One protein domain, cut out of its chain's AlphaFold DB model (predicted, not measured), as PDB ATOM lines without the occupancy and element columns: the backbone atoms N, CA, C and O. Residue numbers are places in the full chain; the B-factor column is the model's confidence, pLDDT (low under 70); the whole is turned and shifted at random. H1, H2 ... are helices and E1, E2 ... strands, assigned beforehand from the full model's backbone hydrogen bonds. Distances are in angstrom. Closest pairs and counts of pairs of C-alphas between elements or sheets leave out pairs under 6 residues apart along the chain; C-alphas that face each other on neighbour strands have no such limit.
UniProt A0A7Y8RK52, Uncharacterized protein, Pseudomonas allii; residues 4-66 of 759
ATOM      1  N   PHE A   4     -33.244 101.100  44.838       93.50
ATOM      2  CA  PHE A   4     -33.921 100.783  46.091       93.50
ATOM      3  C   PHE A   4     -35.155  99.937  45.804       93.50
ATOM      4  O   PHE A   4     -35.990 100.308  44.977       93.50
ATOM      5  N   ILE A   5     -35.253  98.795  46.477       92.50
ATOM      6  CA  ILE A   5     -36.313  97.811  46.268       92.50
ATOM      7  C   ILE A   5     -37.112  97.712  47.562       92.50
ATOM      8  O   ILE A   5     -36.582  97.281  48.584       92.50
ATOM      9  N   SER A   6     -38.385  98.104  47.509       91.12
ATOM     10  CA  SER A   6     -39.344  97.785  48.566       91.12
ATOM     11  C   SER A   6     -39.863  96.379  48.322       91.12
ATOM     12  O   SER A   6     -40.447  96.103  47.272       91.12
ATOM     13  N   THR A   7     -39.646  95.486  49.274       88.62
ATOM     14  CA  THR A   7     -40.183  94.129  49.218       88.62
ATOM     15  C   THR A   7     -41.625  94.110  49.730       88.62
ATOM     16  O   THR A   7     -42.119  95.086  50.299       88.62
ATOM     17  N   LEU A   8     -42.329  92.996  49.513       82.75
ATOM     18  CA  LEU A   8     -43.703  92.837  49.999       82.75
ATOM     19  C   LEU A   8     -43.781  92.825  51.532       82.75
ATOM     20  O   LEU A   8     -44.849  93.076  52.084       82.75
ATOM     21  N   ASP A   9     -42.692  92.453  52.215       80.31
ATOM     22  CA  ASP A   9     -42.615  92.290  53.676       80.31
ATOM     23  C   ASP A   9     -42.114  93.564  54.363       80.31
ATOM     24  O   ASP A   9     -41.567  93.511  55.464       80.31
ATOM     25  N   ASP A  10     -42.326  94.707  53.702       85.12
ATOM     26  CA  ASP A  10     -41.949  96.054  54.130       85.12
ATOM     27  C   ASP A  10     -40.425  96.257  54.314       85.12
ATOM     28  O   ASP A  10     -40.002  97.269  54.877       85.12
ATOM     29  N   ALA A  11     -39.584  95.336  53.819       88.88
ATOM     30  CA  ALA A  11     -38.136  95.517  53.800       88.88
ATOM     31  C   ALA A  11     -37.731  96.508  52.702       88.88
ATOM     32  O   ALA A  11     -38.374  96.625  51.654       88.88
ATOM     33  N   VAL A  12     -36.613  97.196  52.925       94.12
ATOM     34  CA  VAL A  12     -36.013  98.085  51.925       94.12
ATOM     35  C   VAL A  12     -34.596  97.621  51.657       94.12
ATOM     36  O   VAL A  12     -33.741  97.665  52.544       94.12
ATOM     37  N   LEU A  13     -34.356  97.189  50.422       94.56
ATOM     38  CA  LEU A  13     -33.061  96.713  49.955       94.56
ATOM     39  C   LEU A  13     -32.387  97.772  49.088       94.56
ATOM     40  O   LEU A  13     -33.043  98.457  48.304       94.56
ATOM     41  N   GLU A  14     -31.068  97.862  49.195       94.06
ATOM     42  CA  GLU A  14     -30.222  98.654  48.309       94.06
ATOM     43  C   GLU A  14     -29.435  97.710  47.402       94.06
ATOM     44  O   GLU A  14     -28.552  96.983  47.857       94.06
ATOM     45  N   TYR A  15     -29.760  97.716  46.113       92.06
ATOM     46  CA  TYR A  15     -29.061  96.941  45.099       92.06
ATOM     47  C   TYR A  15     -28.169  97.844  44.251       92.06
ATOM     48  O   TYR A  15     -28.628  98.838  43.688       92.06
ATOM     49  N   GLN A  16     -26.908  97.471  44.079       90.19
ATOM     50  CA  GLN A  16     -25.997  98.141  43.165       90.19
ATOM     51  C   GLN A  16     -25.147  97.113  42.412       90.19
ATOM     52  O   GLN A  16     -24.352  96.374  42.989       90.19
ATOM     53  N   ALA A  17     -25.307  97.080  41.090       83.75
ATOM     54  CA  ALA A  17     -24.449  96.302  40.206       83.75
ATOM     55  C   ALA A  17     -23.119  97.025  39.939       83.75
ATOM     56  O   ALA A  17     -23.055  98.261  39.960       83.75
ATOM     57  N   ASP A  18     -22.086  96.249  39.609       77.69
ATOM     58  CA  ASP A  18     -20.907  96.769  38.913       77.69
ATOM     59  C   ASP A  18     -21.279  97.236  37.490       77.69
ATOM     60  O   ASP A  18     -22.396  97.026  37.018       77.69
ATOM     61  N   VAL A  19     -20.339  97.886  36.793       75.19
ATOM     62  CA  VAL A  19     -20.543  98.533  35.476       75.19
ATOM     63  C   VAL A  19     -21.233  97.621  34.439       75.19
ATOM     64  O   VAL A  19     -21.945  98.119  33.569       75.19
ATOM     65  N   SER A  20     -21.082  96.297  34.554       76.88
ATOM     66  CA  SER A  20     -21.847  95.284  33.814       76.88
ATOM     67  C   SER A  20     -22.048  94.031  34.672       76.88
ATOM     68  O   SER A  20     -21.107  93.614  35.348       76.88
ATOM     69  N   THR A  21     -23.223  93.392  34.612       78.25
ATOM     70  CA  THR A  21     -23.505  92.140  35.337       78.25
ATOM     71  C   THR A  21     -24.109  91.075  34.414       78.25
ATOM     72  O   THR A  21     -25.067  91.385  33.709       78.25
ATOM     73  N   PRO A  22     -23.603  89.824  34.429       81.38
ATOM     74  CA  PRO A  22     -24.194  88.714  33.681       81.38
ATOM     75  C   PRO A  22     -25.379  88.067  34.419       81.38
ATOM     76  O   PRO A  22     -25.877  87.026  34.000       81.38
ATOM     77  N   LEU A  23     -25.813  88.632  35.555       80.88
ATOM     78  CA  LEU A  23     -26.810  88.033  36.448       80.88
ATOM     79  C   LEU A  23     -28.128  87.687  35.739       80.88
ATOM     80  O   LEU A  23     -28.757  86.696  36.095       80.88
ATOM     81  N   PHE A  24     -28.534  88.499  34.763       83.00
ATOM     82  CA  PHE A  24     -29.797  88.350  34.036       83.00
ATOM     83  C   PHE A  24     -29.620  87.782  32.622       83.00
ATOM     84  O   PHE A  24     -30.606  87.645  31.899       83.00
ATOM     85  N   ASP A  25     -28.391  87.437  32.229       84.25
ATOM     86  CA  ASP A  25     -28.133  86.870  30.910       84.25
ATOM     87  C   ASP A  25     -28.692  85.436  30.830       84.25
ATOM     88  O   ASP A  25     -28.544  84.652  31.776       84.25
ATOM     89  N   PRO A  26     -29.329  85.051  29.708       82.38
ATOM     90  CA  PRO A  26     -29.846  83.704  29.538       82.38
ATOM     91  C   PRO A  26     -28.721  82.665  29.599       82.38
ATOM     92  O   PRO A  26     -27.745  82.735  28.847       82.38
ATOM     93  N   ALA A  27     -28.878  81.657  30.456       77.88
ATOM     94  CA  ALA A  27     -27.916  80.569  30.580       77.88
ATOM     95  C   ALA A  27     -28.315  79.395  29.677       77.88
ATOM     96  O   ALA A  27     -29.489  79.032  29.583       77.88
ATOM     97  N   LYS A  28     -27.328  78.773  29.023       79.75
ATOM     98  CA  LYS A  28     -27.551  77.573  28.211       79.75
ATOM     99  C   LYS A  28     -27.730  76.352  29.116       79.75
ATOM    100  O   LYS A  28     -26.787  75.949  29.795       79.75
ATOM    101  N   GLN A  29     -28.912  75.751  29.084       78.69
ATOM    102  CA  GLN A  29     -29.229  74.528  29.817       78.69
ATOM    103  C   GLN A  29     -28.642  73.280  29.126       78.69
ATOM    104  O   GLN A  29     -28.340  73.323  27.926       78.69
ATOM    105  N   PRO A  30     -28.512  72.135  29.830       74.56
ATOM    106  CA  PRO A  30     -28.066  70.867  29.236       74.56
ATOM    107  C   PRO A  30     -28.927  70.397  28.050       74.56
ATOM    108  O   PRO A  30     -28.431  69.713  27.159       74.56
ATOM    109  N   SER A  31     -30.199  70.806  28.013       74.19
ATOM    110  CA  SER A  31     -31.151  70.615  26.907       74.19
ATOM    111  C   SER A  31     -30.808  71.412  25.640       74.19
ATOM    112  O   SER A  31     -31.382  71.162  24.583       74.19
ATOM    113  N   GLY A  32     -29.899  72.387  25.728       75.38
ATOM    114  CA  GLY A  32     -29.552  73.307  24.646       75.38
ATOM    115  C   GLY A  32     -30.440  74.553  24.553       75.38
ATOM    116  O   GLY A  32     -30.108  75.442  23.769       75.38
ATOM    117  N   THR A  33     -31.512  74.651  25.350       80.62
ATOM    118  CA  THR A  33     -32.342  75.859  25.477       80.62
ATOM    119  C   THR A  33     -31.647  76.917  26.329       80.62
ATOM    120  O   THR A  33     -30.943  76.607  27.289       80.62
ATOM    121  N   PHE A  34     -31.822  78.181  25.952       80.94
ATOM    122  CA  PHE A  34     -31.375  79.319  26.743       80.94
ATOM    123  C   PHE A  34     -32.524  79.763  27.638       80.94
ATOM    124  O   PHE A  34     -33.582  80.134  27.136       80.94
ATOM    125  N   GLU A  35     -32.313  79.705  28.947       82.56
ATOM    126  CA  GLU A  35     -33.318  80.067  29.942       82.56
ATOM    127  C   GLU A  35     -32.768  81.199  30.801       82.56
ATOM    128  O   GLU A  35     -31.678  81.096  31.373       82.56
ATOM    129  N   ASP A  36     -33.514  82.296  30.869       84.50
ATOM    130  CA  ASP A  36     -33.215  83.410  31.759       84.50
ATOM    131  C   ASP A  36     -33.567  83.074  33.217       84.50
ATOM    132  O   ASP A  36     -34.152  82.032  33.535       84.50
ATOM    133  N   VAL A  37     -33.193  83.963  34.136       84.69
ATOM    134  CA  VAL A  37     -33.448  83.773  35.572       84.69
ATOM    135  C   VAL A  37     -34.941  83.636  35.869       84.69
ATOM    136  O   VAL A  37     -35.319  82.847  36.735       84.69
ATOM    137  N   HIS A  38     -35.796  84.371  35.156       83.06
ATOM    138  CA  HIS A  38     -37.238  84.330  35.374       83.06
ATOM    139  C   HIS A  38     -37.818  82.956  35.025       83.06
ATOM    140  O   HIS A  38     -38.595  82.395  35.800       83.06
ATOM    141  N   THR A  39     -37.383  82.379  33.905       84.44
ATOM    142  CA  THR A  39     -37.782  81.039  33.461       84.44
ATOM    143  C   THR A  39     -37.285  79.968  34.426       84.44
ATOM    144  O   THR A  39     -38.049  79.083  34.807       84.44
ATOM    145  N   GLN A  40     -36.043  80.084  34.904       84.19
ATOM    146  CA  GLN A  40     -35.467  79.142  35.870       84.19
ATOM    147  C   GLN A  40     -36.171  79.188  37.234       84.19
ATOM    148  O   GLN A  40     -36.392  78.137  37.836       84.19
ATOM    149  N   LEU A  41     -36.535  80.382  37.720       85.56
ATOM    150  CA  LEU A  41     -37.316  80.549  38.953       85.56
ATOM    151  C   LEU A  41     -38.730  79.980  38.785       85.56
ATOM    152  O   LEU A  41     -39.193  79.216  39.628       85.56
ATOM    153  N   SER A  42     -39.397  80.308  37.676       81.81
ATOM    154  CA  SER A  42     -40.769  79.859  37.392       81.81
ATOM    155  C   SER A  42     -40.854  78.346  37.173       81.81
ATOM    156  O   SER A  42     -41.836  77.716  37.554       81.81
ATOM    157  N   GLY A  43     -39.810  77.751  36.590       78.94
ATOM    158  CA  GLY A  43     -39.671  76.307  36.413       78.94
ATOM    159  C   GLY A  43     -39.152  75.559  37.646       78.94
ATOM    160  O   GLY A  43     -39.005  74.341  37.581       78.94
ATOM    161  N   GLY A  44     -38.834  76.257  38.745       81.69
ATOM    162  CA  GLY A  44     -38.301  75.663  39.979       81.69
ATOM    163  C   GLY A  44     -36.869  75.117  39.876       81.69
ATOM    164  O   GLY A  44     -36.395  74.474  40.809       81.69
ATOM    165  N   GLN A  45     -36.164  75.363  38.768       84.88
ATOM    166  CA  GLN A  45     -34.768  74.942  38.579       84.88
ATOM    167  C   GLN A  45     -33.793  75.766  39.430       84.88
ATOM    168  O   GLN A  45     -32.741  75.275  39.840       84.88
ATOM    169  N   LEU A  46     -34.130  77.033  39.681       85.38
ATOM    170  CA  LEU A  46     -33.399  77.930  40.567       85.38
ATOM    171  C   LEU A  46     -34.291  78.248  41.766       85.38
ATOM    172  O   LEU A  46     -35.400  78.744  41.585       85.38
ATOM    173  N   SER A  47     -33.820  77.990  42.989       86.19
ATOM    174  CA  SER A  47     -34.561  78.410  44.180       86.19
ATOM    175  C   SER A  47     -34.414  79.923  44.409       86.19
ATOM    176  O   SER A  47     -33.365  80.493  44.079       86.19
ATOM    177  N   PRO A  48     -35.412  80.591  45.019       86.25
ATOM    178  CA  PRO A  48     -35.305  82.005  45.379       86.25
ATOM    179  C   PRO A  48     -34.063  82.309  46.231       86.25
ATOM    180  O   PRO A  48     -33.338  83.264  45.958       86.25
ATOM    181  N   GLN A  49     -33.750  81.448  47.204       85.81
ATOM    182  CA  GLN A  49     -32.562  81.587  48.047       85.81
ATOM    183  C   GLN A  49     -31.260  81.485  47.233       85.81
ATOM    184  O   GLN A  49     -30.342  82.289  47.414       85.81
ATOM    185  N   ALA A  50     -31.166  80.525  46.306       86.88
ATOM    186  CA  ALA A  50     -29.999  80.378  45.437       86.88
ATOM    187  C   ALA A  50     -29.830  81.586  44.504       86.88
ATOM    188  O   ALA A  50     -28.700  82.006  44.242       86.88
ATOM    189  N   PHE A  51     -30.935  82.171  44.036       89.62
ATOM    190  CA  PHE A  51     -30.903  83.415  43.276       89.62
ATOM    191  C   PHE A  51     -30.345  84.575  44.111       89.62
ATOM    192  O   PHE A  51     -29.396  85.223  43.670       89.62
ATOM    193  N   VAL A  52     -30.833  84.791  45.337       90.12
ATOM    194  CA  VAL A  52     -30.307  85.851  46.217       90.12
ATOM    195  C   VAL A  52     -28.819  85.641  46.517       90.12
ATOM    196  O   VAL A  52     -28.040  86.588  46.451       90.12
ATOM    197  N   ARG A  53     -28.367  84.403  46.743       89.50
ATOM    198  CA  ARG A  53     -26.931  84.111  46.908       89.50
ATOM    199  C   ARG A  53     -26.105  84.459  45.666       89.50
ATOM    200  O   ARG A  53     -25.004  84.990  45.808       89.50
ATOM    201  N   LYS A  54     -26.625  84.216  44.454       88.75
ATOM    202  CA  LYS A  54     -25.979  84.675  43.208       88.75
ATOM    203  C   LYS A  54     -25.901  86.201  43.152       88.75
ATOM    204  O   LYS A  54     -24.845  86.727  42.812       88.75
ATOM    205  N   VAL A  55     -26.976  86.899  43.530       90.31
ATOM    206  CA  VAL A  55     -27.010  88.370  43.613       90.31
ATOM    207  C   VAL A  55     -25.917  88.869  44.563       90.31
ATOM    208  O   VAL A  55     -25.077  89.664  44.150       90.31
ATOM    209  N   ILE A  56     -25.855  88.346  45.790       90.56
ATOM    210  CA  ILE A  56     -24.849  88.722  46.797       90.56
ATOM    211  C   ILE A  56     -23.416  88.471  46.297       90.56
ATOM    212  O   ILE A  56     -22.515  89.271  46.548       90.56
ATOM    213  N   GLY A  57     -23.193  87.370  45.573       87.94
ATOM    214  CA  GLY A  57     -21.879  87.027  45.028       87.94
ATOM    215  C   GLY A  57     -21.429  87.904  43.854       87.94
ATOM    216  O   GLY A  57     -20.229  88.084  43.665       87.94
ATOM    217  N   MET A  58     -22.365  88.441  43.066       87.75
ATOM    218  CA  MET A  58     -22.081  89.170  41.818       87.75
ATOM    219  C   MET A  58     -22.330  90.682  41.901       87.75
ATOM    220  O   MET A  58     -22.057  91.396  40.939       87.75
ATOM    221  N   SER A  59     -22.900  91.178  42.999       88.38
ATOM    222  CA  SER A  59     -23.313  92.579  43.134       88.38
ATOM    223  C   SER A  59     -23.335  93.040  44.591       88.38
ATOM    224  O   SER A  59     -23.139  92.257  45.522       88.38
ATOM    225  N   TRP A  60     -23.552  94.337  44.795       89.94
ATOM    226  CA  TRP A  60     -23.783  94.912  46.110       89.94
ATOM    227  C   TRP A  60     -25.266  94.804  46.470       89.94
ATOM    228  O   TRP A  60     -26.116  95.341  45.760       89.94
ATOM    229  N   LEU A  61     -25.570  94.133  47.581       92.12
ATOM    230  CA  LEU A  61     -26.915  94.052  48.145       92.12
ATOM    231  C   LEU A  61     -26.856  94.401  49.635       92.12
ATOM    232  O   LEU A  61     -26.212  93.687  50.402       92.12
ATOM    233  N   GLY A  62     -27.492  95.501  50.027       91.06
ATOM    234  CA  GLY A  62     -27.641  95.950  51.412       91.06
ATOM    235  C   GLY A  62     -29.097  95.902  51.876       91.06
ATOM    236  O   GLY A  62     -30.018  95.936  51.059       91.06
ATOM    237  N   VAL A  63     -29.300  95.841  53.189       92.06
ATOM    238  CA  VAL A  63     -30.611  95.888  53.854       92.06
ATOM    239  C   VAL A  63     -30.672  97.174  54.671       92.06
ATOM    240  O   VAL A  63     -29.946  97.312  55.654       92.06
ATOM    241  N   LEU A  64     -31.526  98.111  54.257       90.25
ATOM    242  CA  LEU A  64     -31.723  99.401  54.927       90.25
ATOM    243  C   LEU A  64     -32.832  99.339  55.977       90.25
ATOM    244  O   LEU A  64     -32.713  99.914  57.052       90.25
ATOM    245  N   VAL A  65     -33.923  98.646  55.654       88.50
ATOM    246  CA  VAL A  65     -35.023  98.388  56.587       88.50
ATOM    247  C   VAL A  65     -35.186  96.876  56.673       88.50
ATOM    248  O   VAL A  65     -35.493  96.267  55.644       88.50
ATOM    249  N   PRO A  66     -34.950  96.264  57.848       85.94
ATOM    250  CA  PRO A  66     -35.052  94.826  58.002       85.94
ATOM    251  C   PRO A  66     -36.511  94.374  58.037       85.94
ATOM    252  O   PRO A  66     -37.411  95.114  58.442       85.94
TER     253      PRO A  66
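AT A GLANCE: This is residues 4 to 66 of the 759 residues of an uncharacterized protein of Pseudomonas allii (UniProt A0A7Y8RK52). Picture a small antiparallel sheet of three strands, E1, E2 and E3, at one end of a loose, flattish model, with the helix H2 standing between it and the short helix H1 and only grazing the sheet. From E2 a long stretch with no named element, residues 17 to 36, runs away from the sheet, turns back on itself in a short antiparallel pairing of residues 27 to 28 with 34 to 35, and leads into H1. The printed part has 63 residues, with two named helices and three named strands in the order E1, E2, H1, H2, E3, and the sheet's order is E1, E2, E3. The class is mixed, helices and strands, with under half of the residues, 31 of the 63, in named elements. The whole is loose, with a radius of gyration of the C-alphas of 13.3 A, and spans 41 by 27 by 14 A, only just flat.

IN THESE COORDINATES: Find C-alpha 4 at (-33.921, 100.783, 46.091), where E1, residues 4 to 6, begins; it is 6.7 A long. E2, residues 12 to 16, follows and measures 13.3 A. Go on to C-alpha 37 at (-33.448, 83.773, 35.572), the first of H1, residues 37 to 42, 8.5 A long. H2, residues 48 to 58, runs 15.5 A. E3, residues 60 to 65, runs 15.8 A and ends at C-alpha 65 at (-35.023, 98.388, 56.587).

HOW THE PARTS SIT: Begin at the sheet, where E1 and E2 form a hairpin, antiparallel at 149 degrees between their directions; look for N 5 and O 13, 2.9 A apart and within hydrogen-bond range. E2, the inner strand, is antiparallel to E3 at 162 degrees, with N 14 and O 62 at 2.9 A and N 16 and O 60 at 2.8 A, both within range. H2 is on the sheet but only grazes it, with its residues 52 to 58; the closest C-alphas of H2 and E3, those of Val 55 and Leu 61, are 7.3 A apart. H1 is not on the sheet. H1 and H2 are close but not clearly touching, their closest C-alphas being those of Leu 41 and Pro 48 at 6.9 A. They run opposite ways at a shallow tilt of 11 degrees. In both H1 and H2 every O i to N i+4 pair is within hydrogen-bond range.

THE WHOLE: The two C-alphas farthest apart, those of Gly 32 and Val 65, are 41.0 A from each other. The printed part has no cut. The link from E2 to H1, 20 residues, is long; those from E1 to E2, H1 to H2 and H2 to E3 are tight. The mean pLDDT of the printed part is 85.3, and no printed residue is under 70.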